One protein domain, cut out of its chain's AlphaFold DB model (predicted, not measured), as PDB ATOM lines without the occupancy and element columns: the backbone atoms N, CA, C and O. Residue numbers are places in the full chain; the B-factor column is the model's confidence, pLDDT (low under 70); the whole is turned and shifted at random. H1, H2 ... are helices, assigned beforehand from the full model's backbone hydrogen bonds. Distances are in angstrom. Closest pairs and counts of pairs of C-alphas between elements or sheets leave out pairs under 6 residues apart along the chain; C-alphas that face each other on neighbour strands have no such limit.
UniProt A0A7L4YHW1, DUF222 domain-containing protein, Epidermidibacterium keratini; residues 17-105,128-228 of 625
ATOM      1  N   PHE A  17     174.511 142.527 228.176       43.38
ATOM      2  CA  PHE A  17     173.370 141.864 228.814       43.38
ATOM      3  C   PHE A  17     172.951 140.599 228.056       43.38
ATOM      4  O   PHE A  17     172.640 139.600 228.694       43.38
ATOM      5  N   GLY A  18     172.984 140.613 226.720       43.06
ATOM      6  CA  GLY A  18     172.624 139.472 225.873       43.06
ATOM      7  C   GLY A  18     173.587 138.287 225.989       43.06
ATOM      8  O   GLY A  18     173.142 137.145 226.004       43.06
ATOM      9  N   GLN A  19     174.889 138.538 226.163       43.44
ATOM     10  CA  GLN A  19     175.903 137.483 226.330       43.44
ATOM     11  C   GLN A  19     175.887 136.818 227.717       43.44
ATOM     12  O   GLN A  19     176.552 135.805 227.920       43.44
ATOM     13  N   LEU A  20     175.122 137.353 228.674       43.09
ATOM     14  CA  LEU A  20     175.001 136.787 230.019       43.09
ATOM     15  C   LEU A  20     173.847 135.772 230.159       43.09
ATOM     16  O   LEU A  20     173.730 135.117 231.198       43.09
ATOM     17  N   VAL A  21     172.997 135.658 229.131       43.88
ATOM     18  CA  VAL A  21     171.727 134.907 229.155       43.88
ATOM     19  C   VAL A  21     171.882 133.421 228.788       43.88
ATOM     20  O   VAL A  21     170.983 132.640 229.070       43.88
ATOM     21  N   ASP A  22     173.037 132.966 228.298       40.91
ATOM     22  CA  ASP A  22     173.235 131.560 227.889       40.91
ATOM     23  C   ASP A  22     173.838 130.648 228.982       40.91
ATOM     24  O   ASP A  22     174.616 129.739 228.703       40.91
ATOM     25  N   ALA A  23     173.448 130.842 230.247       44.97
ATOM     26  CA  ALA A  23     173.672 129.841 231.295       44.97
ATOM     27  C   ALA A  23     172.333 129.498 231.974       44.97
ATOM     28  O   ALA A  23     171.711 130.402 232.541       44.97
ATOM     29  N   PRO A  24     171.883 128.229 231.924       47.78
ATOM     30  CA  PRO A  24     170.561 127.836 232.397       47.78
ATOM     31  C   PRO A  24     170.430 128.045 233.912       47.78
ATOM     32  O   PRO A  24     171.249 127.543 234.680       47.78
ATOM     33  N   ASP A  25     169.414 128.815 234.309       59.44
ATOM     34  CA  ASP A  25     168.506 128.673 235.463       59.44
ATOM     35  C   ASP A  25     169.064 128.145 236.802       59.44
ATOM     36  O   ASP A  25     168.353 127.512 237.585       59.44
ATOM     37  N   LEU A  26     170.325 128.434 237.135       61.84
ATOM     38  CA  LEU A  26     170.941 128.010 238.401       61.84
ATOM     39  C   LEU A  26     170.176 128.531 239.635       61.84
ATOM     40  O   LEU A  26     170.160 127.878 240.677       61.84
ATOM     41  N   LEU A  27     169.567 129.718 239.525       67.12
ATOM     42  CA  LEU A  27     168.853 130.382 240.620       67.12
ATOM     43  C   LEU A  27     167.326 130.214 240.560       67.12
ATOM     44  O   LEU A  27     166.666 130.496 241.559       67.12
ATOM     45  N   ASP A  28     166.765 129.732 239.445       62.78
ATOM     46  CA  ASP A  28     165.309 129.583 239.273       62.78
ATOM     47  C   ASP A  28     164.760 128.292 239.908       62.78
ATOM     48  O   ASP A  28     163.566 128.177 240.156       62.78
ATOM     49  N   GLY A  29     165.637 127.342 240.256       57.16
ATOM     50  CA  GLY A  29     165.290 126.083 240.929       57.16
ATOM     51  C   GLY A  29     165.296 126.122 242.463       57.16
ATOM     52  O   GLY A  29     165.204 125.065 243.093       57.16
ATOM     53  N   ILE A  30     165.439 127.295 243.095       65.81
ATOM     54  CA  ILE A  30     165.331 127.406 244.558       65.81
ATOM     55  C   ILE A  30     163.842 127.275 244.917       65.81
ATOM     56  O   ILE A  30     163.116 128.266 244.875       65.81
ATOM     57  N   GLY A  31     163.432 126.030 245.201       56.66
ATOM     58  CA  GLY A  31     162.053 125.522 245.169       56.66
ATOM     59  C   GLY A  31     160.980 126.345 245.882       56.66
ATOM     60  O   GLY A  31     161.274 127.206 246.702       56.66
ATOM     61  N   ASP A  32     159.720 126.045 245.557       60.50
ATOM     62  CA  ASP A  32     158.539 126.773 246.027       60.50
ATOM     63  C   ASP A  32     158.450 126.824 247.557       60.50
ATOM     64  O   ASP A  32     158.476 125.799 248.241       60.50
ATOM     65  N   PHE A  33     158.308 128.031 248.107       57.25
ATOM     66  CA  PHE A  33     158.159 128.215 249.545       57.25
ATOM     67  C   PHE A  33     156.678 128.144 249.915       57.25
ATOM     68  O   PHE A  33     155.867 128.939 249.439       57.25
ATOM     69  N   GLU A  34     156.321 127.238 250.830       57.81
ATOM     70  CA  GLU A  34     154.987 127.244 251.445       57.81
ATOM     71  C   GLU A  34     154.743 128.586 252.138       57.81
ATOM     72  O   GLU A  34     155.588 129.046 252.898       57.81
ATOM     73  N   LEU A  35     153.605 129.230 251.899       58.34
ATOM     74  CA  LEU A  35     153.323 130.570 252.416       58.34
ATOM     75  C   LEU A  35     153.226 130.585 253.956       58.34
ATOM     76  O   LEU A  35     152.333 129.931 254.496       58.34
ATOM     77  N   PRO A  36     154.067 131.350 254.681       58.84
ATOM     78  CA  PRO A  36     153.808 131.622 256.089       58.84
ATOM     79  C   PRO A  36     152.580 132.533 256.221       58.84
ATOM     80  O   PRO A  36     152.331 133.389 255.364       58.84
ATOM     81  N   ASP A  37     151.825 132.366 257.305       58.25
ATOM     82  CA  ASP A  37     150.828 133.363 257.688       58.25
ATOM     83  C   ASP A  37     151.547 134.691 257.986       58.25
ATOM     84  O   ASP A  37     152.652 134.703 258.532       58.25
ATOM     85  N   ALA A  38     150.927 135.818 257.630       56.12
ATOM     86  CA  ALA A  38     151.478 137.145 257.893       56.12
ATOM     87  C   ALA A  38     151.752 137.369 259.394       56.12
ATOM     88  O   ALA A  38     152.601 138.189 259.730       56.12
ATOM     89  N   ALA A  39     151.071 136.616 260.267       58.88
ATOM     90  CA  ALA A  39     151.235 136.643 261.718       58.88
ATOM     91  C   ALA A  39     152.551 136.026 262.242       58.88
ATOM     92  O   ALA A  39     152.922 136.298 263.383       58.88
ATOM     93  N   ASP A  40     153.280 135.225 261.450       73.38
ATOM     94  CA  ASP A  40     154.514 134.566 261.905       73.38
ATOM     95  C   ASP A  40     155.778 135.292 261.406       73.38
ATOM     96  O   ASP A  40     156.474 134.880 260.471       73.38
ATOM     97  N   ALA A  41     156.081 136.423 262.049       69.94
ATOM     98  CA  ALA A  41     157.241 137.254 261.720       69.94
ATOM     99  C   ALA A  41     158.586 136.517 261.879       69.94
ATOM    100  O   ALA A  41     159.542 136.812 261.157       69.94
ATOM    101  N   LEU A  42     158.671 135.543 262.794       76.62
ATOM    102  CA  LEU A  42     159.889 134.758 262.990       76.62
ATOM    103  C   LEU A  42     160.092 133.772 261.834       76.62
ATOM    104  O   LEU A  42     161.215 133.636 261.345       76.62
ATOM    105  N   ALA A  43     159.017 133.158 261.331       80.69
ATOM    106  CA  ALA A  43     159.084 132.331 260.129       80.69
ATOM    107  C   ALA A  43     159.560 133.125 258.900       80.69
ATOM    108  O   ALA A  43     160.338 132.597 258.105       80.69
ATOM    109  N   LEU A  44     159.160 134.396 258.748       82.25
ATOM    110  CA  LEU A  44     159.652 135.256 257.660       82.25
ATOM    111  C   LEU A  44     161.174 135.476 257.734       82.25
ATOM    112  O   LEU A  44     161.854 135.365 256.713       82.25
ATOM    113  N   LEU A  45     161.722 135.750 258.923       84.94
ATOM    114  CA  LEU A  45     163.169 135.935 259.109       84.94
ATOM    115  C   LEU A  45     163.957 134.650 258.846       84.94
ATOM    116  O   LEU A  45     164.970 134.690 258.146       84.94
ATOM    117  N   THR A  46     163.476 133.515 259.359       84.75
ATOM    118  CA  THR A  46     164.083 132.201 259.103       84.75
ATOM    119  C   THR A  46     164.163 131.921 257.603       84.75
ATOM    120  O   THR A  46     165.229 131.570 257.103       84.75
ATOM    121  N   ARG A  47     163.086 132.197 256.859       78.62
ATOM    122  CA  ARG A  47     163.024 131.996 255.400       78.62
ATOM    123  C   ARG A  47     163.960 132.910 254.620       78.62
ATOM    124  O   ARG A  47     164.564 132.471 253.645       78.62
ATOM    125  N   ILE A  48     164.110 134.171 255.037       88.12
ATOM    126  CA  ILE A  48     165.125 135.060 254.449       88.12
ATOM    127  C   ILE A  48     166.515 134.442 254.645       88.12
ATOM    128  O   ILE A  48     167.298 134.404 253.700       88.12
ATOM    129  N   GLY A  49     166.801 133.912 255.840       88.44
ATOM    130  CA  GLY A  49     168.048 133.203 256.128       88.44
ATOM    131  C   GLY A  49     168.269 132.000 255.210       88.44
ATOM    132  O   GLY A  49     169.300 131.921 254.544       88.44
ATOM    133  N   GLU A  50     167.287 131.101 255.116       86.00
ATOM    134  CA  GLU A  50     167.321 129.930 254.225       86.00
ATOM    135  C   GLU A  50     167.580 130.329 252.771       86.00
ATOM    136  O   GLU A  50     168.414 129.723 252.098       86.00
ATOM    137  N   ARG A  51     166.938 131.401 252.296       86.00
ATOM    138  CA  ARG A  51     167.127 131.909 250.935       86.00
ATOM    139  C   ARG A  51     168.529 132.464 250.704       86.00
ATOM    140  O   ARG A  51     169.122 132.200 249.661       86.00
ATOM    141  N   VAL A  52     169.067 133.226 251.658       91.50
ATOM    142  CA  VAL A  52     170.445 133.738 251.586       91.50
ATOM    143  C   VAL A  52     171.431 132.577 251.462       91.50
ATOM    144  O   VAL A  52     172.328 132.628 250.618       91.50
ATOM    145  N   PHE A  53     171.251 131.518 252.256       90.94
ATOM    146  CA  PHE A  53     172.094 130.327 252.165       90.94
ATOM    147  C   PHE A  53     171.897 129.577 250.847       90.94
ATOM    148  O   PHE A  53     172.889 129.216 250.224       90.94
ATOM    149  N   ALA A  54     170.662 129.436 250.363       87.88
ATOM    150  CA  ALA A  54     170.384 128.808 249.075       87.88
ATOM    151  C   ALA A  54     171.065 129.546 247.908       87.88
ATOM    152  O   ALA A  54     171.734 128.913 247.095       87.88
ATOM    153  N   TYR A  55     170.983 130.883 247.856       90.75
ATOM    154  CA  TYR A  55     171.697 131.676 246.848       90.75
ATOM    155  C   TYR A  55     173.213 131.520 246.962       90.75
ATOM    156  O   TYR A  55     173.900 131.354 245.952       90.75
ATOM    157  N   ARG A  56     173.749 131.557 248.190       92.88
ATOM    158  CA  ARG A  56     175.181 131.361 248.437       92.88
ATOM    159  C   ARG A  56     175.640 130.002 247.922       92.88
ATOM    160  O   ARG A  56     176.658 129.939 247.241       92.88
ATOM    161  N   ASP A  57     174.916 128.943 248.259       90.88
ATOM    162  CA  ASP A  57     175.293 127.567 247.946       90.88
ATOM    163  C   ASP A  57     175.135 127.270 246.450       90.88
ATOM    164  O   ASP A  57     176.025 126.652 245.868       90.88
ATOM    165  N   ALA A  58     174.096 127.806 245.799       88.50
ATOM    166  CA  ALA A  58     173.935 127.736 244.348       88.50
ATOM    167  C   ALA A  58     175.114 128.398 243.615       88.50
ATOM    168  O   ALA A  58     175.735 127.787 242.750       88.50
ATOM    169  N   ILE A  59     175.495 129.619 244.013       91.06
ATOM    170  CA  ILE A  59     176.632 130.335 243.411       91.06
ATOM    171  C   ILE A  59     177.968 129.666 243.766       91.06
ATOM    172  O   ILE A  59     178.892 129.668 242.962       91.06
ATOM    173  N   ALA A  60     178.123 129.111 244.968       89.00
ATOM    174  CA  ALA A  60     179.357 128.435 245.363       89.00
ATOM    175  C   ALA A  60     179.550 127.094 244.636       89.00
ATOM    176  O   ALA A  60     180.689 126.730 244.353       89.00
ATOM    177  N   GLY A  61     178.455 126.381 244.353       87.12
ATOM    178  CA  GLY A  61     178.457 125.081 243.683       87.12
ATOM    179  C   GLY A  61     178.518 125.141 242.155       87.12
ATOM    180  O   GLY A  61     178.696 124.099 241.530       87.12
ATOM    181  N   ALA A  62     178.379 126.322 241.553       88.00
ATOM    182  CA  ALA A  62     178.392 126.485 240.105       88.00
ATOM    183  C   ALA A  62     179.782 126.789 239.536       88.00
ATOM    184  O   ALA A  62     180.576 127.543 240.108       88.00
ATOM    185  N   GLU A  63     180.040 126.237 238.354       89.44
ATOM    186  CA  GLU A  63     181.183 126.605 237.528       89.44
ATOM    187  C   GLU A  63     180.823 127.822 236.669       89.44
ATOM    188  O   GLU A  63     179.765 127.866 236.044       89.44
ATOM    189  N   PHE A  64     181.703 128.826 236.641       87.75
ATOM    190  CA  PHE A  64     181.517 130.039 235.845       87.75
ATOM    191  C   PHE A  64     182.654 130.192 234.844       87.75
ATOM    192  O   PHE A  64     183.823 130.056 235.204       87.75
ATOM    193  N   GLU A  65     182.311 130.576 233.617       88.12
ATOM    194  CA  GLU A  65     183.275 130.799 232.533       88.12
ATOM    195  C   GLU A  65     184.221 131.981 232.801       88.12
ATOM    196  O   GLU A  65     185.320 132.049 232.253       88.12
ATOM    197  N   SER A  66     183.819 132.925 233.663       89.38
ATOM    198  CA  SER A  66     184.648 134.067 234.052       89.38
ATOM    199  C   SER A  66     184.319 134.604 235.454       89.38
ATOM    200  O   SER A  66     183.199 134.431 235.950       89.38
ATOM    201  N   PRO A  67     185.253 135.342 236.093       89.25
ATOM    202  CA  PRO A  67     184.966 136.079 237.324       89.25
ATOM    203  C   PRO A  67     183.822 137.089 237.168       89.25
ATOM    204  O   PRO A  67     183.043 137.273 238.100       89.25
ATOM    205  N   HIS A  68     183.691 137.711 235.989       87.50
ATOM    206  CA  HIS A  68     182.613 138.656 235.702       87.50
ATOM    207  C   HIS A  68     181.244 137.969 235.746       87.50
ATOM    208  O   HIS A  68     180.358 138.446 236.451       87.50
ATOM    209  N   ALA A  69     181.097 136.811 235.092       85.44
ATOM    210  CA  ALA A  69     179.857 136.033 235.117       85.44
ATOM    211  C   ALA A  69     179.433 135.689 236.557       85.44
ATOM    212  O   ALA A  69     178.279 135.898 236.932       85.44
ATOM    213  N   LYS A  70     180.383 135.273 237.408       88.06
ATOM    214  CA  LYS A  70     180.126 135.040 238.837       88.06
ATOM    215  C   LYS A  70     179.639 136.304 239.554       88.06
ATOM    216  O   LYS A  70     178.673 136.241 240.312       88.06
ATOM    217  N   THR A  71     180.283 137.452 239.333       89.94
ATOM    218  CA  THR A  71     179.875 138.729 239.944       89.94
ATOM    219  C   THR A  71     178.471 139.147 239.516       89.94
ATOM    220  O   THR A  71     177.693 139.584 240.363       89.94
ATOM    221  N   VAL A  72     178.116 138.987 238.240       87.44
ATOM    222  CA  VAL A  72     176.770 139.338 237.773       87.44
ATOM    223  C   VAL A  72     175.712 138.413 238.381       87.44
ATOM    224  O   VAL A  72     174.669 138.897 238.808       87.44
ATOM    225  N   ARG A  73     176.001 137.116 238.559       88.44
ATOM    226  CA  ARG A  73     175.093 136.193 239.267       88.44
ATOM    227  C   ARG A  73     174.925 136.525 240.751       88.44
ATOM    228  O   ARG A  73     173.829 136.385 241.288       88.44
ATOM    229  N   VAL A  74     175.965 137.039 241.412       90.25
ATOM    230  CA  VAL A  74     175.832 137.600 242.771       90.25
ATOM    231  C   VAL A  74     174.926 138.833 242.769       90.25
ATOM    232  O   VAL A  74     174.067 138.953 243.641       90.25
ATOM    233  N   ALA A  75     175.085 139.738 241.799       89.31
ATOM    234  CA  ALA A  75     174.231 140.919 241.680       89.31
ATOM    235  C   ALA A  75     172.758 140.539 241.441       89.31
ATOM    236  O   ALA A  75     171.873 141.090 242.093       89.31
ATOM    237  N   GLU A  76     172.502 139.552 240.579       88.06
ATOM    238  CA  GLU A  76     171.169 138.993 240.341       88.06
ATOM    239  C   GLU A  76     170.552 138.425 241.631       88.06
ATOM    240  O   GLU A  76     169.429 138.782 241.989       88.06
ATOM    241  N   ALA A  77     171.297 137.601 242.377       89.69
ATOM    242  CA  ALA A  77     170.829 137.029 243.639       89.69
ATOM    243  C   ALA A  77     170.490 138.105 244.685       89.69
ATOM    244  O   ALA A  77     169.465 138.009 245.362       89.69
ATOM    245  N   LEU A  78     171.310 139.158 244.802       91.56
ATOM    246  CA  LEU A  78     171.041 140.286 245.702       91.56
ATOM    247  C   LEU A  78     169.787 141.066 245.290       91.56
ATOM    248  O   LEU A  78     169.009 141.479 246.151       91.56
ATOM    249  N   HIS A  79     169.567 141.239 243.987       89.31
ATOM    250  CA  HIS A  79     168.392 141.922 243.450       89.31
ATOM    251  C   HIS A  79     167.099 141.148 243.744       89.31
ATOM    252  O   HIS A  79     166.131 141.719 244.256       89.31
ATOM    253  N   ARG A  80     167.111 139.826 243.529       89.75
ATOM    254  CA  ARG A  80     166.004 138.918 243.883       89.75
ATOM    255  C   ARG A  80     165.753 138.880 245.394       89.75
ATOM    256  O   ARG A  80     164.611 138.990 245.841       89.75
ATOM    257  N   LEU A  81     166.817 138.811 246.199       91.06
ATOM    258  CA  LEU A  81     166.731 138.869 247.661       91.06
ATOM    259  C   LEU A  81     166.111 140.188 248.150       91.06
ATOM    260  O   LEU A  81     165.344 140.182 249.113       91.06
ATOM    261  N   GLY A  82     166.393 141.304 247.475       92.00
ATOM    262  CA  GLY A  82     165.771 142.597 247.761       92.00
ATOM    263  C   GLY A  82     164.243 142.545 247.686       92.00
ATOM    264  O   GLY A  82     163.568 143.055 248.581       92.00
ATOM    265  N   GLY A  83     163.694 141.860 246.680       91.31
ATOM    266  CA  GLY A  83     162.251 141.642 246.549       91.31
ATOM    267  C   GLY A  83     161.664 140.802 247.682       91.31
ATOM    268  O   GLY A  83     160.659 141.195 248.280       91.31
ATOM    269  N   THR A  84     162.342 139.714 248.057       91.50
ATOM    270  CA  THR A  84     161.956 138.870 249.200       91.50
ATOM    271  C   THR A  84     161.952 139.650 250.513       91.50
ATOM    272  O   THR A  84     160.969 139.601 251.255       91.50
ATOM    273  N   ILE A  85     163.008 140.421 250.788       92.88
ATOM    274  CA  ILE A  85     163.110 141.257 251.992       92.88
ATOM    275  C   ILE A  85     162.004 142.312 252.003       92.88
ATOM    276  O   ILE A  85     161.374 142.536 253.038       92.88
ATOM    277  N   SER A  86     161.730 142.958 250.870       93.12
ATOM    278  CA  SER A  86     160.677 143.968 250.796       93.12
ATOM    279  C   SER A  86     159.278 143.384 250.959       93.12
ATOM    280  O   SER A  86     158.472 143.989 251.667       93.12
ATOM    281  N   ALA A  87     158.993 142.205 250.401       92.00
ATOM    282  CA  ALA A  87     157.738 141.497 250.648       92.00
ATOM    283  C   ALA A  87     157.587 141.140 252.130       92.00
ATOM    284  O   ALA A  87     156.591 141.510 252.746       92.00
ATOM    285  N   ALA A  88     158.598 140.503 252.726       90.81
ATOM    286  CA  ALA A  88     158.592 140.140 254.140       90.81
ATOM    287  C   ALA A  88     158.412 141.364 255.053       90.81
ATOM    288  O   ALA A  88     157.612 141.328 255.984       90.81
ATOM    289  N   LYS A  89     159.082 142.479 254.744       91.31
ATOM    290  CA  LYS A  89     158.924 143.760 255.446       91.31
ATOM    291  C   LYS A  89     157.489 144.280 255.370       91.31
ATOM    292  O   LYS A  89     156.947 144.687 256.391       91.31
ATOM    293  N   LEU A  90     156.862 144.276 254.190       92.06
ATOM    294  CA  LEU A  90     155.469 144.717 254.045       92.06
ATOM    295  C   LEU A  90     154.512 143.818 254.837       92.06
ATOM    296  O   LEU A  90     153.645 144.334 255.536       92.06
ATOM    297  N   LEU A  91     154.694 142.496 254.775       89.38
ATOM    298  CA  LEU A  91     153.873 141.536 255.520       89.38
ATOM    299  C   LEU A  91     154.021 141.720 257.037       89.38
ATOM    300  O   LEU A  91     153.013 141.825 257.733       89.38
ATOM    301  N   ALA A  92     155.256 141.843 257.531       87.94
ATOM    302  CA  ALA A  92     155.539 142.063 258.946       87.94
ATOM    303  C   ALA A  92     154.953 143.392 259.449       87.94
ATOM    304  O   ALA A  92     154.370 143.437 260.526       87.94
ATOM    305  N   VAL A  93     155.049 144.471 258.661       88.19
ATOM    306  CA  VAL A  93     154.456 145.771 259.020       88.19
ATOM    307  C   VAL A  93     152.929 145.733 258.983       88.19
ATOM    308  O   VAL A  93     152.287 146.305 259.865       88.19
ATOM    309  N   GLY A  94     152.341 145.038 258.006       86.88
ATOM    310  CA  GLY A  94     150.901 144.790 257.958       86.88
ATOM    311  C   GLY A  94     150.417 144.052 259.207       86.88
ATOM    312  O   GLY A  94     149.533 144.547 259.898       86.88
ATOM    313  N   SER A  95     151.060 142.932 259.551       83.12
ATOM    314  CA  SER A  95     150.731 142.153 260.750       83.12
ATOM    315  C   SER A  95     150.939 142.941 262.043       83.12
ATOM    316  O   SER A  95     150.034 142.969 262.870       83.12
ATOM    317  N   ALA A  96     152.067 143.642 262.196       80.44
ATOM    318  CA  ALA A  96     152.337 144.459 263.377       80.44
ATOM    319  C   ALA A  96     151.279 145.552 263.576       80.44
ATOM    320  O   ALA A  96     150.905 145.851 264.707       80.44
ATOM    321  N   THR A  97     150.770 146.125 262.482       78.62
ATOM    322  CA  THR A  97     149.692 147.116 262.540       78.62
ATOM    323  C   THR A  97     148.390 146.466 263.004       78.62
ATOM    324  O   THR A  97     147.783 146.993 263.927       78.62
ATOM    325  N   THR A  98     148.005 145.308 262.453       77.25
ATOM    326  CA  THR A  98     146.806 144.559 262.879       77.25
ATOM    327  C   THR A  98     146.874 144.140 264.348       77.25
ATOM    328  O   THR A  98     145.943 144.396 265.102       77.25
ATOM    329  N   THR A  99     147.992 143.563 264.797       76.38
ATOM    330  CA  THR A  99     148.163 143.171 266.204       76.38
ATOM    331  C   THR A  99     148.135 144.385 267.128       76.38
ATOM    332  O   THR A  99     147.512 144.335 268.184       76.38
ATOM    333  N   ALA A 100     148.761 145.498 266.730       72.50
ATOM    334  CA  ALA A 100     148.667 146.740 267.487       72.50
ATOM    335  C   ALA A 100     147.224 147.259 267.534       72.50
ATOM    336  O   ALA A 100     146.802 147.723 268.588       72.50
ATOM    337  N   GLU A 101     146.458 147.143 266.439       70.75
ATOM    338  CA  GLU A 101     145.039 147.500 266.428       70.75
ATOM    339  C   GLU A 101     144.275 146.707 267.490       70.75
ATOM    340  O   GLU A 101     143.579 147.333 268.286       70.75
ATOM    341  N   ASP A 102     144.441 145.383 267.556       69.94
ATOM    342  CA  ASP A 102     143.784 144.491 268.529       69.94
ATOM    343  C   ASP A 102     144.118 144.813 269.995       69.94
ATOM    344  O   ASP A 102     143.297 144.568 270.875       69.94
ATOM    345  N   MET A 103     145.284 145.407 270.265       66.69
ATOM    346  CA  MET A 103     145.693 145.824 271.614       66.69
ATOM    347  C   MET A 103     145.016 147.121 272.097       66.69
ATOM    348  O   MET A 103     145.134 147.462 273.275       66.69
ATOM    349  N   PHE A 104     144.329 147.872 271.226       65.94
ATOM    350  CA  PHE A 104     143.548 149.039 271.647       65.94
ATOM    351  C   PHE A 104     142.166 148.591 272.167       65.94
ATOM    352  O   PHE A 104     141.270 148.286 271.385       65.94
ATOM    353  N   ASP A 105     142.005 148.601 273.495       51.31
ATOM    354  CA  ASP A 105     140.870 148.102 274.309       51.31
ATOM    355  C   ASP A 105     139.515 148.850 274.151       51.31
ATOM    356  O   ASP A 105     138.661 148.806 275.037       51.31
ATOM    357  N   LEU A 128     141.983 160.286 266.066       66.75
ATOM    358  CA  LEU A 128     142.767 159.376 265.232       66.75
ATOM    359  C   LEU A 128     142.100 157.995 265.132       66.75
ATOM    360  O   LEU A 128     141.577 157.470 266.116       66.75
ATOM    361  N   SER A 129     142.138 157.392 263.941       70.88
ATOM    362  CA  SER A 129     141.705 156.002 263.754       70.88
ATOM    363  C   SER A 129     142.719 155.015 264.354       70.88
ATOM    364  O   SER A 129     143.896 155.349 264.519       70.88
ATOM    365  N   ARG A 130     142.297 153.770 264.632       71.75
ATOM    366  CA  ARG A 130     143.206 152.704 265.114       71.75
ATOM    367  C   ARG A 130     144.389 152.513 264.165       71.75
ATOM    368  O   ARG A 130     145.530 152.512 264.617       71.75
ATOM    369  N   GLY A 131     144.139 152.508 262.855       71.88
ATOM    370  CA  GLY A 131     145.203 152.420 261.857       71.88
ATOM    371  C   GLY A 131     146.194 153.589 261.892       71.88
ATOM    372  O   GLY A 131     147.374 153.390 261.610       71.88
ATOM    373  N   GLN A 132     145.766 154.801 262.268       74.69
ATOM    374  CA  GLN A 132     146.677 155.939 262.466       74.69
ATOM    375  C   GLN A 132     147.502 155.795 263.753       74.69
ATOM    376  O   GLN A 132     148.702 156.074 263.739       74.69
ATOM    377  N   LEU A 133     146.898 155.314 264.844       76.38
ATOM    378  CA  LEU A 133     147.590 155.058 266.113       76.38
ATOM    379  C   LEU A 133     148.642 153.943 265.983       76.38
ATOM    380  O   LEU A 133     149.793 154.111 266.406       76.38
ATOM    381  N   SER A 134     148.271 152.832 265.345       79.19
ATOM    382  CA  SER A 134     149.169 151.713 265.055       79.19
ATOM    383  C   SER A 134     150.297 152.139 264.116       79.19
ATOM    384  O   SER A 134     151.464 151.918 264.430       79.19
ATOM    385  N   ALA A 135     149.990 152.834 263.015       80.56
ATOM    386  CA  ALA A 135     151.009 153.312 262.079       80.56
ATOM    387  C   ALA A 135     151.967 154.334 262.708       80.56
ATOM    388  O   ALA A 135     153.161 154.315 262.414       80.56
ATOM    389  N   GLY A 136     151.479 155.210 263.593       79.81
ATOM    390  CA  GLY A 136     152.336 156.112 264.360       79.81
ATOM    391  C   GLY A 136     153.322 155.360 265.250       79.81
ATOM    392  O   GLY A 136     154.499 155.711 265.306       79.81
ATOM    393  N   SER A 137     152.856 154.274 265.863       82.31
ATOM    394  CA  SER A 137     153.665 153.430 266.739       82.31
ATOM    395  C   SER A 137     154.701 152.605 265.980       82.31
ATOM    396  O   SER A 137     155.882 152.632 266.321       82.31
ATOM    397  N   VAL A 138     154.286 151.957 264.894       83.81
ATOM    398  CA  VAL A 138     155.177 151.199 264.006       83.81
ATOM    399  C   VAL A 138     156.192 152.122 263.322       83.81
ATOM    400  O   VAL A 138     157.371 151.787 263.246       83.81
ATOM    401  N   GLY A 139     155.774 153.309 262.874       86.06
ATOM    402  CA  GLY A 139     156.666 154.292 262.254       86.06
ATOM    403  C   GLY A 139     157.789 154.748 263.184       86.06
ATOM    404  O   GLY A 139     158.943 154.784 262.764       86.06
ATOM    405  N   ALA A 140     157.471 154.994 264.459       84.69
ATOM    406  CA  ALA A 140     158.462 155.363 265.466       84.69
ATOM    407  C   ALA A 140     159.527 154.273 265.684       84.69
ATOM    408  O   ALA A 140     160.703 154.601 265.809       84.69
ATOM    409  N   VAL A 141     159.142 152.989 265.685       84.62
ATOM    410  CA  VAL A 141     160.091 151.862 265.800       84.62
ATOM    411  C   VAL A 141     160.963 151.734 264.551       84.62
ATOM    412  O   VAL A 141     162.159 151.474 264.647       84.62
ATOM    413  N   LEU A 142     160.369 151.916 263.371       84.62
ATOM    414  CA  LEU A 142     161.065 151.781 262.090       84.62
ATOM    415  C   LEU A 142     161.901 153.013 261.707       84.62
ATOM    416  O   LEU A 142     162.591 152.973 260.690       84.62
ATOM    417  N   GLY A 143     161.818 154.109 262.466       83.44
ATOM    418  CA  GLY A 143     162.482 155.371 262.128       83.44
ATOM    419  C   GLY A 143     161.923 156.028 260.861       83.44
ATOM    420  O   GLY A 143     162.651 156.695 260.129       83.44
ATOM    421  N   VAL A 144     160.634 155.828 260.562       83.44
ATOM    422  CA  VAL A 144     159.959 156.416 259.393       83.44
ATOM    423  C   VAL A 144     158.745 157.234 259.814       83.44
ATOM    424  O   VAL A 144     158.123 156.986 260.843       83.44
ATOM    425  N   SER A 145     158.342 158.191 258.973       79.12
ATOM    426  CA  SER A 145     157.118 158.959 259.231       79.12
ATOM    427  C   SER A 145     155.876 158.058 259.320       79.12
ATOM    428  O   SER A 145     155.767 157.067 258.592       79.12
ATOM    429  N   SER A 146     154.893 158.453 260.130       76.31
ATOM    430  CA  SER A 146     153.611 157.742 260.286       76.31
ATOM    431  C   SER A 146     152.888 157.517 258.958       76.31
ATOM    432  O   SER A 146     152.328 156.449 258.732       76.31
ATOM    433  N   HIS A 147     152.993 158.463 258.020       76.69
ATOM    434  CA  HIS A 147     152.471 158.310 256.658       76.69
ATOM    435  C   HIS A 147     153.140 157.172 255.876       76.69
ATOM    436  O   HIS A 147     152.472 156.416 255.170       76.69
ATOM    437  N   ILE A 148     154.465 157.034 255.988       83.00
ATOM    438  CA  ILE A 148     155.206 155.938 255.348       83.00
ATOM    439  C   ILE A 148     154.827 154.605 255.998       83.00
ATOM    440  O   ILE A 148     154.532 153.659 255.272       83.00
ATOM    441  N   ALA A 149     154.765 154.541 257.329       86.00
ATOM    442  CA  ALA A 149     154.347 153.336 258.045       86.00
ATOM    443  C   ALA A 149     152.916 152.917 257.677       86.00
ATOM    444  O   ALA A 149     152.682 151.756 257.355       86.00
ATOM    445  N   HIS A 150     151.980 153.868 257.612       83.62
ATOM    446  CA  HIS A 150     150.601 153.615 257.193       83.62
ATOM    447  C   HIS A 150     150.533 153.075 255.758       83.62
ATOM    448  O   HIS A 150     149.813 152.120 255.473       83.62
ATOM    449  N   ARG A 151     151.329 153.644 254.845       86.69
ATOM    450  CA  ARG A 151     151.442 153.145 253.469       86.69
ATOM    451  C   ARG A 151     151.981 151.715 253.428       86.69
ATOM    452  O   ARG A 151     151.416 150.894 252.716       86.69
ATOM    453  N   MET A 152     153.044 151.422 254.175       90.94
ATOM    454  CA  MET A 152     153.621 150.077 254.254       90.94
ATOM    455  C   MET A 152     152.619 149.068 254.820       90.94
ATOM    456  O   MET A 152     152.486 147.983 254.265       90.94
ATOM    457  N   ALA A 153     151.876 149.444 255.862       88.44
ATOM    458  CA  ALA A 153     150.831 148.613 256.449       88.44
ATOM    459  C   ALA A 153     149.701 148.335 255.451       88.44
ATOM    460  O   ALA A 153     149.315 147.186 255.265       88.44
ATOM    461  N   SER A 154     149.225 149.364 254.740       87.75
ATOM    462  CA  SER A 154     148.185 149.219 253.714       87.75
ATOM    463  C   SER A 154     148.641 148.348 252.538       87.75
ATOM    464  O   SER A 154     147.888 147.488 252.076       87.75
ATOM    465  N   ASP A 155     149.873 148.544 252.061       92.38
ATOM    466  CA  ASP A 155     150.453 147.724 250.995       92.38
ATOM    467  C   ASP A 155     150.635 146.266 251.467       92.38
ATOM    468  O   ASP A 155     150.297 145.344 250.724       92.38
ATOM    469  N   GLY A 156     151.083 146.051 252.710       91.19
ATOM    470  CA  GLY A 156     151.212 144.734 253.339       91.19
ATOM    471  C   GLY A 156     149.881 144.007 253.507       91.19
ATOM    472  O   GLY A 156     149.750 142.859 253.093       91.19
ATOM    473  N   GLN A 157     148.860 144.690 254.027       88.00
ATOM    474  CA  GLN A 157     147.511 144.143 254.157       88.00
ATOM    475  C   GLN A 157     146.935 143.762 252.789       88.00
ATOM    476  O   GLN A 157     146.396 142.669 252.625       88.00
ATOM    477  N   ARG A 158     147.099 144.619 251.769       91.12
ATOM    478  CA  ARG A 158     146.643 144.307 250.407       91.12
ATOM    479  C   ARG A 158     147.382 143.098 249.828       91.12
ATOM    480  O   ARG A 158     146.754 142.271 249.169       91.12
ATOM    481  N   LEU A 159     148.689 142.996 250.069       92.69
ATOM    482  CA  LEU A 159     149.508 141.865 249.634       92.69
ATOM    483  C   LEU A 159     149.045 140.552 250.286       92.69
ATOM    484  O   LEU A 159     148.967 139.531 249.608       92.69
ATOM    485  N   THR A 160     148.671 140.592 251.566       89.06
ATOM    486  CA  THR A 160     148.150 139.436 252.311       89.06
ATOM    487  C   THR A 160     146.753 139.020 251.860       89.06
ATOM    488  O   THR A 160     146.504 137.834 251.655       89.06
ATOM    489  N   GLU A 161     145.836 139.976 251.725       89.62
ATOM    490  CA  GLU A 161     144.403 139.691 251.591       89.62
ATOM    491  C   GLU A 161     143.923 139.571 250.141       89.62
ATOM    492  O   GLU A 161     142.890 138.954 249.890       89.62
ATOM    493  N   ALA A 162     144.616 140.210 249.193       93.44
ATOM    494  CA  ALA A 162     144.096 140.398 247.840       93.44
ATOM    495  C   ALA A 162     145.100 140.114 246.719       93.44
ATOM    496  O   ALA A 162     144.687 140.107 245.567       93.44
ATOM    497  N   MET A 163     146.391 139.907 247.000       96.00
ATOM    498  CA  MET A 163     147.397 139.707 245.945       96.00
ATOM    499  C   MET A 163     148.285 138.474 246.199       96.00
ATOM    500  O   MET A 163     149.505 138.613 246.352       96.00
ATOM    501  N   PRO A 164     147.700 137.262 246.296       94.00
ATOM    502  CA  PRO A 164     148.445 136.047 246.614       94.00
ATOM    503  C   PRO A 164     149.538 135.721 245.590       94.00
ATOM    504  O   PRO A 164     150.610 135.289 246.012       94.00
ATOM    505  N   HIS A 165     149.330 135.961 244.290       94.62
ATOM    506  CA  HIS A 165     150.359 135.674 243.284       94.62
ATOM    507  C   HIS A 165     151.541 136.634 243.420       94.62
ATOM    508  O   HIS A 165     152.683 136.188 243.489       94.62
ATOM    509  N   ALA A 166     151.286 137.941 243.548       94.81
ATOM    510  CA  ALA A 166     152.347 138.916 243.808       94.81
ATOM    511  C   ALA A 166     153.141 138.592 245.085       94.81
ATOM    512  O   ALA A 166     154.366 138.724 245.112       94.81
ATOM    513  N   ARG A 167     152.445 138.148 246.141       92.12
ATOM    514  CA  ARG A 167     153.058 137.751 247.414       92.12
ATOM    515  C   ARG A 167     153.992 136.557 247.245       92.12
ATOM    516  O   ARG A 167     155.135 136.640 247.686       92.12
ATOM    517  N   VAL A 168     153.509 135.478 246.622       89.88
ATOM    518  CA  VAL A 168     154.296 134.256 246.386       89.88
ATOM    519  C   VAL A 168     155.542 134.589 245.577       89.88
ATOM    520  O   VAL A 168     156.644 134.334 246.045       89.88
ATOM    521  N   LYS A 169     155.388 135.261 244.431       91.88
ATOM    522  CA  LYS A 169     156.506 135.566 243.530       91.88
ATOM    523  C   LYS A 169     157.593 136.412 244.183       91.88
ATOM    524  O   LYS A 169     158.783 136.158 244.006       91.88
ATOM    525  N   ALA A 170     157.211 137.406 244.981       91.81
ATOM    526  CA  ALA A 170     158.186 138.231 245.684       91.81
ATOM    527  C   ALA A 170     158.886 137.470 246.826       91.81
ATOM    528  O   ALA A 170     160.111 137.535 246.948       91.81
ATOM    529  N   LEU A 171     158.148 136.695 247.630       88.44
ATOM    530  CA  LEU A 171     158.747 135.838 248.666       88.44
ATOM    531  C   LEU A 171     159.634 134.734 248.072       88.44
ATOM    532  O   LEU A 171     160.617 134.331 248.698       88.44
ATOM    533  N   ASN A 172     159.318 134.291 246.855       87.06
ATOM    534  CA  ASN A 172     160.098 133.306 246.127       87.06
ATOM    535  C   ASN A 172     161.367 133.872 245.474       87.06
ATOM    536  O   ASN A 172     162.219 133.108 245.032       87.06
ATOM    537  N   GLY A 173     161.522 135.199 245.434       87.38
ATOM    538  CA  GLY A 173     162.628 135.844 244.727       87.38
ATOM    539  C   GLY A 173     162.469 135.824 243.203       87.38
ATOM    540  O   GLY A 173     163.419 136.134 242.490       87.38
ATOM    541  N   GLU A 174     161.283 135.494 242.691       89.19
ATOM    542  CA  GLU A 174     160.945 135.649 241.270       89.19
ATOM    543  C   GLU A 174     160.779 137.131 240.913       89.19
ATOM    544  O   GLU A 174     161.034 137.553 239.785       89.19
ATOM    545  N   TRP A 175     160.324 137.943 241.873       91.19
ATOM    546  CA  TRP A 175     160.209 139.391 241.722       91.19
ATOM    547  C   TRP A 175     161.223 140.113 242.593       91.19
ATOM    548  O   TRP A 175     161.301 139.879 243.795       91.19
ATOM    549  N   ASP A 176     161.931 141.055 241.977       89.69
ATOM    550  CA  ASP A 176     162.758 142.029 242.675       89.69
ATOM    551  C   ASP A 176     161.930 143.108 243.408       89.69
ATOM    552  O   ASP A 176     160.702 143.201 243.272       89.69
ATOM    553  N   ASP A 177     162.617 143.949 244.189       91.19
ATOM    554  CA  ASP A 177     162.006 145.040 244.966       91.19
ATOM    555  C   ASP A 177     161.203 146.014 244.091       91.19
ATOM    556  O   ASP A 177     160.094 146.428 244.439       91.19
ATOM    557  N   TYR A 178     161.731 146.352 242.917       92.00
ATOM    558  CA  TYR A 178     161.120 147.328 242.027       92.00
ATOM    559  C   TYR A 178     159.841 146.795 241.377       92.00
ATOM    560  O   TYR A 178     158.840 147.507 241.241       92.00
ATOM    561  N   ARG A 179     159.839 145.523 240.994       93.12
ATOM    562  CA  ARG A 179     158.696 144.843 240.401       93.12
ATOM    563  C   ARG A 179     157.576 144.662 241.417       93.12
ATOM    564  O   ARG A 179     156.425 144.978 241.101       93.12
ATOM    565  N   LEU A 180     157.912 144.271 242.648       95.31
ATOM    566  CA  LEU A 180     156.971 144.276 243.767       95.31
ATOM    567  C   LEU A 180     156.409 145.684 244.009       95.31
ATOM    568  O   LEU A 180     155.194 145.845 244.131       95.31
ATOM    569  N   HIS A 181     157.264 146.713 244.011       94.00
ATOM    570  CA  HIS A 181     156.843 148.105 244.165       94.00
ATOM    571  C   HIS A 181     155.814 148.524 243.103       94.00
ATOM    572  O   HIS A 181     154.798 149.142 243.435       94.00
ATOM    573  N   LEU A 182     156.037 148.174 241.831       95.38
ATOM    574  CA  LEU A 182     155.088 148.454 240.749       95.38
ATOM    575  C   LEU A 182     153.742 147.754 240.966       95.38
ATOM    576  O   LEU A 182     152.705 148.369 240.715       95.38
ATOM    577  N   ALA A 183     153.746 146.513 241.455       95.75
ATOM    578  CA  ALA A 183     152.524 145.771 241.749       95.75
ATOM    579  C   ALA A 183     151.718 146.429 242.882       95.75
ATOM    580  O   ALA A 183     150.554 146.791 242.682       95.75
ATOM    581  N   VAL A 184     152.345 146.670 244.043       95.12
ATOM    582  CA  VAL A 184     151.653 147.261 245.203       95.12
ATOM    583  C   VAL A 184     151.210 148.696 244.926       95.12
ATOM    584  O   VAL A 184     150.070 149.047 245.232       95.12
ATOM    585  N   SER A 185     152.054 149.507 244.273       92.06
ATOM    586  CA  SER A 185     151.724 150.885 243.891       92.06
ATOM    587  C   SER A 185     150.623 150.930 242.832       92.06
ATOM    588  O   SER A 185     149.706 151.747 242.917       92.06
ATOM    589  N   GLY A 186     150.669 150.011 241.866       90.94
ATOM    590  CA  GLY A 186     149.639 149.832 240.851       90.94
ATOM    591  C   GLY A 186     148.267 149.546 241.449       90.94
ATOM    592  O   GLY A 186     147.274 150.125 241.011       90.94
ATOM    593  N   ALA A 187     148.226 148.721 242.494       92.38
ATOM    594  CA  ALA A 187     146.999 148.345 243.181       92.38
ATOM    595  C   ALA A 187     146.464 149.407 244.165       92.38
ATOM    596  O   ALA A 187     145.390 149.225 244.743       92.38
ATOM    597  N   ARG A 188     147.173 150.525 244.382       88.25
ATOM    598  CA  ARG A 188     146.689 151.604 245.260       88.25
ATOM    599  C   ARG A 188     145.423 152.247 244.704       88.25
ATOM    600  O   ARG A 188     145.313 152.514 243.511       88.25
ATOM    601  N   GLY A 189     144.471 152.503 245.599       82.88
ATOM    602  CA  GLY A 189     143.155 153.048 245.257       82.88
ATOM    603  C   GLY A 189     142.166 152.021 244.695       82.88
ATOM    604  O   GLY A 189     141.015 152.374 244.468       82.88
ATOM    605  N   LEU A 190     142.577 150.763 244.493       89.06
ATOM    606  CA  LEU A 190     141.668 149.679 244.126       89.06
ATOM    607  C   LEU A 190     140.985 149.101 245.372       89.06
ATOM    608  O   LEU A 190     141.608 148.970 246.432       89.06
ATOM    609  N   SER A 191     139.716 148.707 245.234       89.19
ATOM    610  CA  SER A 191     139.038 147.889 246.244       89.19
ATOM    611  C   SER A 191     139.725 146.523 246.389       89.19
ATOM    612  O   SER A 191     140.438 146.080 245.486       89.19
ATOM    613  N   LYS A 192     139.476 145.802 247.494       89.12
ATOM    614  CA  LYS A 192     140.020 144.441 247.693       89.12
ATOM    615  C   LYS A 192     139.663 143.502 246.530       89.12
ATOM    616  O   LYS A 192     140.517 142.771 246.041       89.12
ATOM    617  N   THR A 193     138.429 143.583 246.025       92.31
ATOM    618  CA  THR A 193     137.962 142.781 244.882       92.31
ATOM    619  C   THR A 193     138.649 143.160 243.572       92.31
ATOM    620  O   THR A 193     139.006 142.283 242.790       92.31
ATOM    621  N   GLN A 194     138.881 144.453 243.331       92.88
ATOM    622  CA  GLN A 194     139.620 144.920 242.158       92.88
ATOM    623  C   GLN A 194     141.098 144.526 242.226       92.88
ATOM    624  O   GLN A 194     141.656 144.122 241.212       92.88
ATOM    625  N   ALA A 195     141.726 144.610 243.399       94.50
ATOM    626  CA  ALA A 195     143.105 144.172 243.591       94.50
ATOM    627  C   ALA A 195     143.258 142.661 243.336       94.50
ATOM    628  O   ALA A 195     144.166 142.277 242.607       94.50
ATOM    629  N   ALA A 196     142.326 141.835 243.822       96.06
ATOM    630  CA  ALA A 196     142.301 140.398 243.530       96.06
ATOM    631  C   ALA A 196     142.108 140.096 242.038       96.06
ATOM    632  O   ALA A 196     142.784 139.236 241.479       96.06
ATOM    633  N   ALA A 197     141.237 140.844 241.357       95.50
ATOM    634  CA  ALA A 197     141.057 140.699 239.915       95.50
ATOM    635  C   ALA A 197     142.293 141.154 239.111       95.50
ATOM    636  O   ALA A 197     142.582 140.581 238.060       95.50
ATOM    637  N   LEU A 198     143.026 142.170 239.583       96.19
ATOM    638  CA  LEU A 198     144.305 142.587 239.001       96.19
ATOM    639  C   LEU A 198     145.380 141.512 239.208       96.19
ATOM    640  O   LEU A 198     146.105 141.194 238.264       96.19
ATOM    641  N   ASP A 199     145.460 140.946 240.414       96.94
ATOM    642  CA  ASP A 199     146.401 139.878 240.751       96.94
ATOM    643  C   ASP A 199     146.191 138.649 239.860       96.94
ATOM    644  O   ASP A 199     147.125 138.201 239.195       96.94
ATOM    645  N   GLU A 200     144.945 138.202 239.713       96.75
ATOM    646  CA  GLU A 200     144.591 137.074 238.847       96.75
ATOM    647  C   GLU A 200     144.856 137.355 237.356       96.75
ATOM    648  O   GLU A 200     145.358 136.505 236.618       96.75
ATOM    649  N   ALA A 201     144.538 138.563 236.879       95.19
ATOM    650  CA  ALA A 201     144.644 138.892 235.458       95.19
ATOM    651  C   ALA A 201     146.077 139.215 234.999       95.19
ATOM    652  O   ALA A 201     146.405 139.024 233.822       95.19
ATOM    653  N   VAL A 202     146.907 139.769 235.888       96.25
ATOM    654  CA  VAL A 202     148.230 140.310 235.541       96.25
ATOM    655  C   VAL A 202     149.349 139.659 236.346       96.25
ATOM    656  O   VAL A 202     150.357 139.297 235.748       96.25
ATOM    657  N   PHE A 203     149.207 139.500 237.662       96.25
ATOM    658  CA  PHE A 203     150.308 139.057 238.531       96.25
ATOM    659  C   PHE A 203     150.529 137.538 238.493       96.25
ATOM    660  O   PHE A 203     151.677 137.095 238.551       96.25
ATOM    661  N   ARG A 204     149.470 136.749 238.264       95.62
ATOM    662  CA  ARG A 204     149.561 135.296 238.028       95.62
ATOM    663  C   ARG A 204     150.441 134.931 236.832       95.62
ATOM    664  O   ARG A 204     151.034 133.865 236.804       95.62
ATOM    665  N   ARG A 205     150.529 135.801 235.828       93.12
ATOM    666  CA  ARG A 205     151.219 135.515 234.566       93.12
ATOM    667  C   ARG A 205     152.736 135.436 234.726       93.12
ATOM    668  O   ARG A 205     153.338 136.353 235.285       93.12
ATOM    669  N   ASP A 206     153.335 134.391 234.162       88.06
ATOM    670  CA  ASP A 206     154.794 134.188 234.129       88.06
ATOM    671  C   ASP A 206     155.421 134.707 232.825       88.06
ATOM    672  O   ASP A 206     156.602 135.020 232.775       88.06
ATOM    673  N   ASP A 207     154.610 134.930 231.783       89.19
ATOM    674  CA  ASP A 207     155.044 135.328 230.433       89.19
ATOM    675  C   ASP A 207     155.417 136.821 230.286       89.19
ATOM    676  O   ASP A 207     155.476 137.363 229.177       89.19
ATOM    677  N   ILE A 208     155.607 137.535 231.397       85.25
ATOM    678  CA  ILE A 208     155.878 138.975 231.401       85.25
ATOM    679  C   ILE A 208     157.301 139.210 231.894       85.25
ATOM    680  O   ILE A 208     157.509 139.583 233.039       85.25
ATOM    681  N   GLU A 209     158.294 139.075 231.032       77.25
ATOM    682  CA  GLU A 209     159.683 139.317 231.440       77.25
ATOM    683  C   GLU A 209     159.951 140.822 231.618       77.25
ATOM    684  O   GLU A 209     160.304 141.285 232.702       77.25
ATOM    685  N   ALA A 210     159.651 141.630 230.596       84.94
ATOM    686  CA  ALA A 210     159.977 143.057 230.587       84.94
ATOM    687  C   ALA A 210     159.158 143.905 231.587       84.94
ATOM    688  O   ALA A 210     157.932 144.049 231.475       84.94
ATOM    689  N   THR A 211     159.855 144.603 232.487       86.19
ATOM    690  CA  THR A 211     159.267 145.476 233.521       86.19
ATOM    691  C   THR A 211     158.418 146.623 232.951       86.19
ATOM    692  O   THR A 211     157.370 146.970 233.502       86.19
ATOM    693  N   GLY A 212     158.798 147.192 231.800       83.56
ATOM    694  CA  GLY A 212     158.003 148.228 231.123       83.56
ATOM    695  C   GLY A 212     156.642 147.717 230.625       83.56
ATOM    696  O   GLY A 212     155.620 148.406 230.742       83.56
ATOM    697  N   ARG A 213     156.598 146.470 230.136       90.31
ATOM    698  CA  ARG A 213     155.357 145.799 229.719       90.31
ATOM    699  C   ARG A 213     154.477 145.481 230.924       90.31
ATOM    700  O   ARG A 213     153.268 145.706 230.847       90.31
ATOM    701  N   PHE A 214     155.076 145.035 232.031       93.19
ATOM    702  CA  PHE A 214     154.388 144.802 233.303       93.19
ATOM    703  C   PHE A 214     153.660 146.064 233.792       93.19
ATOM    704  O   PHE A 214     152.439 146.047 233.949       93.19
ATOM    705  N   ARG A 215     154.368 147.200 233.888       92.62
ATOM    706  CA  ARG A 215     153.768 148.505 234.226       92.62
ATOM    707  C   ARG A 215     152.608 148.870 233.294       92.62
ATOM    708  O   ARG A 215     151.536 149.262 233.747       92.62
ATOM    709  N   SER A 216     152.810 148.719 231.986       92.19
ATOM    710  CA  SER A 216     151.804 149.073 230.977       92.19
ATOM    711  C   SER A 216     150.551 148.195 231.044       92.19
ATOM    712  O   SER A 216     149.468 148.627 230.653       92.19
ATOM    713  N   LEU A 217     150.671 146.942 231.490       94.19
ATOM    714  CA  LEU A 217     149.526 146.055 231.706       94.19
ATOM    715  C   LEU A 217     148.717 146.476 232.932       94.19
ATOM    716  O   LEU A 217     147.497 146.553 232.825       94.19
ATOM    717  N   ILE A 218     149.384 146.818 234.039       94.12
ATOM    718  CA  ILE A 218     148.736 147.338 235.251       94.12
ATOM    719  C   ILE A 218     147.922 148.594 234.925       94.12
ATOM    720  O   ILE A 218     146.725 148.647 235.204       94.12
ATOM    721  N   GLU A 219     148.537 149.587 234.278       90.75
ATOM    722  CA  GLU A 219     147.858 150.851 233.971       90.75
ATOM    723  C   GLU A 219     146.698 150.669 232.982       90.75
ATOM    724  O   GLU A 219     145.604 151.189 233.203       90.75
ATOM    725  N   ARG A 220     146.866 149.845 231.938       91.31
ATOM    726  CA  ARG A 220     145.759 149.509 231.024       91.31
ATOM    727  C   ARG A 220     144.627 148.770 231.730       91.31
ATOM    728  O   ARG A 220     143.459 149.036 231.449       91.31
ATOM    729  N   TRP A 221     144.958 147.848 232.631       94.00
ATOM    730  CA  TRP A 221     143.961 147.122 233.405       94.00
ATOM    731  C   TRP A 221     143.156 148.085 234.284       94.00
ATOM    732  O   TRP A 221     141.925 148.035 234.257       94.00
ATOM    733  N   LYS A 222     143.826 149.018 234.974       88.62
ATOM    734  CA  LYS A 222     143.184 150.052 235.801       88.62
ATOM    735  C   LYS A 222     142.278 150.956 234.982       88.62
ATOM    736  O   LYS A 222     141.130 151.151 235.356       88.62
ATOM    737  N   LEU A 223     142.745 151.455 233.838       84.00
ATOM    738  CA  LEU A 223     141.933 152.300 232.953       84.00
ATOM    739  C   LEU A 223     140.638 151.615 232.497       84.00
ATOM    740  O   LEU A 223     139.637 152.295 232.263       84.00
ATOM    741  N   LYS A 224     140.659 150.285 232.367       86.00
ATOM    742  CA  LYS A 224     139.511 149.486 231.934       86.00
ATOM    743  C   LYS A 224     138.557 149.105 233.076       86.00
ATOM    744  O   LYS A 224     137.363 148.996 232.816       86.00
ATOM    745  N   HIS A 225     139.052 148.895 234.301       81.50
ATOM    746  CA  HIS A 225     138.269 148.269 235.386       81.50
ATOM    747  C   HIS A 225     138.171 149.085 236.684       81.50
ATOM    748  O   HIS A 225     137.359 148.754 237.551       81.50
ATOM    749  N   ALA A 226     138.969 150.142 236.855       67.69
ATOM    750  CA  ALA A 226     138.794 151.057 237.973       67.69
ATOM    751  C   ALA A 226     137.549 151.917 237.723       67.69
ATOM    752  O   ALA A 226     137.371 152.470 236.633       67.69
ATOM    753  N   VAL A 227     136.689 152.034 238.736       58.22
ATOM    754  CA  VAL A 227     135.536 152.940 238.703       58.22
ATOM    755  C   VAL A 227     136.088 154.339 238.462       58.22
ATOM    756  O   VAL A 227     136.832 154.863 239.290       58.22
ATOM    757  N   LYS A 228     135.779 154.929 237.305       52.91
ATOM    758  CA  LYS A 228     136.077 156.338 237.057       52.91
ATOM    759  C   LYS A 228     135.235 157.124 238.065       52.91
ATOM    760  O   LYS A 228     134.015 156.996 237.997       52.91
TER     761      LYS A 228
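AT A GLANCE: This is residues 17 to 105 and 128 to 228 of the 625 residues of the protein "DUF222 domain-containing protein" of Epidermidibacterium keratini (UniProt A0A7L4YHW1). A long helical hairpin, H1 and H2, makes the longest axis; the later part of H2 packs on a group of shorter helices, H3 to H6, and beyond H5 and H6, themselves a short hairpin, another hairpin, H7 and H8, makes the layer farthest from H1. H4 crosses H2 and reaches from H3 to H7. The printed part has 190 residues with eight named helices, H1 to H8 along the chain, and no named strand, so the class is all helix. The whole is compact, with a radius of gyration of the C-alphas of 18.1 A, and elongated, spanning 60 by 39 by 28 A.

HOW THE PARTS SIT: After residues 17 to 40, with no named element, look for H1, residues 41 to 61, and H2, residues 67 to 102: they touch as a hairpin at a shallow tilt of 6 degrees, opposite ways, closest at the C-alphas of Ala 41 and Ala 92, 5.8 A. Residues 93 to 101 of H2 touch H3, residues 130 to 142, closest at the C-alphas of Thr 97 and Ser 134, 5.3 A. H4, residues 146 to 162, and H2 are the hubs, touching five helices each; they stand about perpendicular at 84 degrees, with the C-alphas of Gly 94 and Ala 153 closest at 4.1 A. H5, residues 164 to 171, touches H4 only at the corner, and only just, with 3 pairs of C-alphas within 8 A. H6, residues 177 to 186, forms a hairpin with H5 and touches H2, closest at the C-alphas of Gly 83 and Asp 177, 3.8 A. H7, residues 192 to 203, touches H4, closest at the C-alphas of Ala 162 and Ala 196, 4.7 A. H8, residues 211 to 225, forms a hairpin with H7 and touches H6 at a shallow tilt of 13 degrees, closest at the C-alphas of Gly 186 and Ile 218, 6.2 A. H2 and H8 are apart. In H1 to H8 every O i to N i+4 pair is within hydrogen-bond range.

IN THESE COORDINATES: Find C-alpha 41 at (157.241, 137.254, 261.720); from there H1 runs 30.4 A. H2 begins at C-alpha 67, (184.966, 136.079, 237.324), and runs 52.3 A. H3 measures 18.1 A, H4 23.4 A, H5 10.5 A, H6 13.9 A and H7 14.8 A; H8 runs 21.3 A to C-alpha 225 at (138.269, 148.269, 235.386).

THE WHOLE: The farthest C-alphas, of Glu 65 and Asp 105, are 62.0 A apart. Residues 106 to 127 are not printed, and C-alphas 105 and 128 are 14.6 A apart across this cut. Of the links printed whole, none is long. Confidence is under 70 at residues 17 to 39, 41, 102 to 105, 128 and 226 to 228.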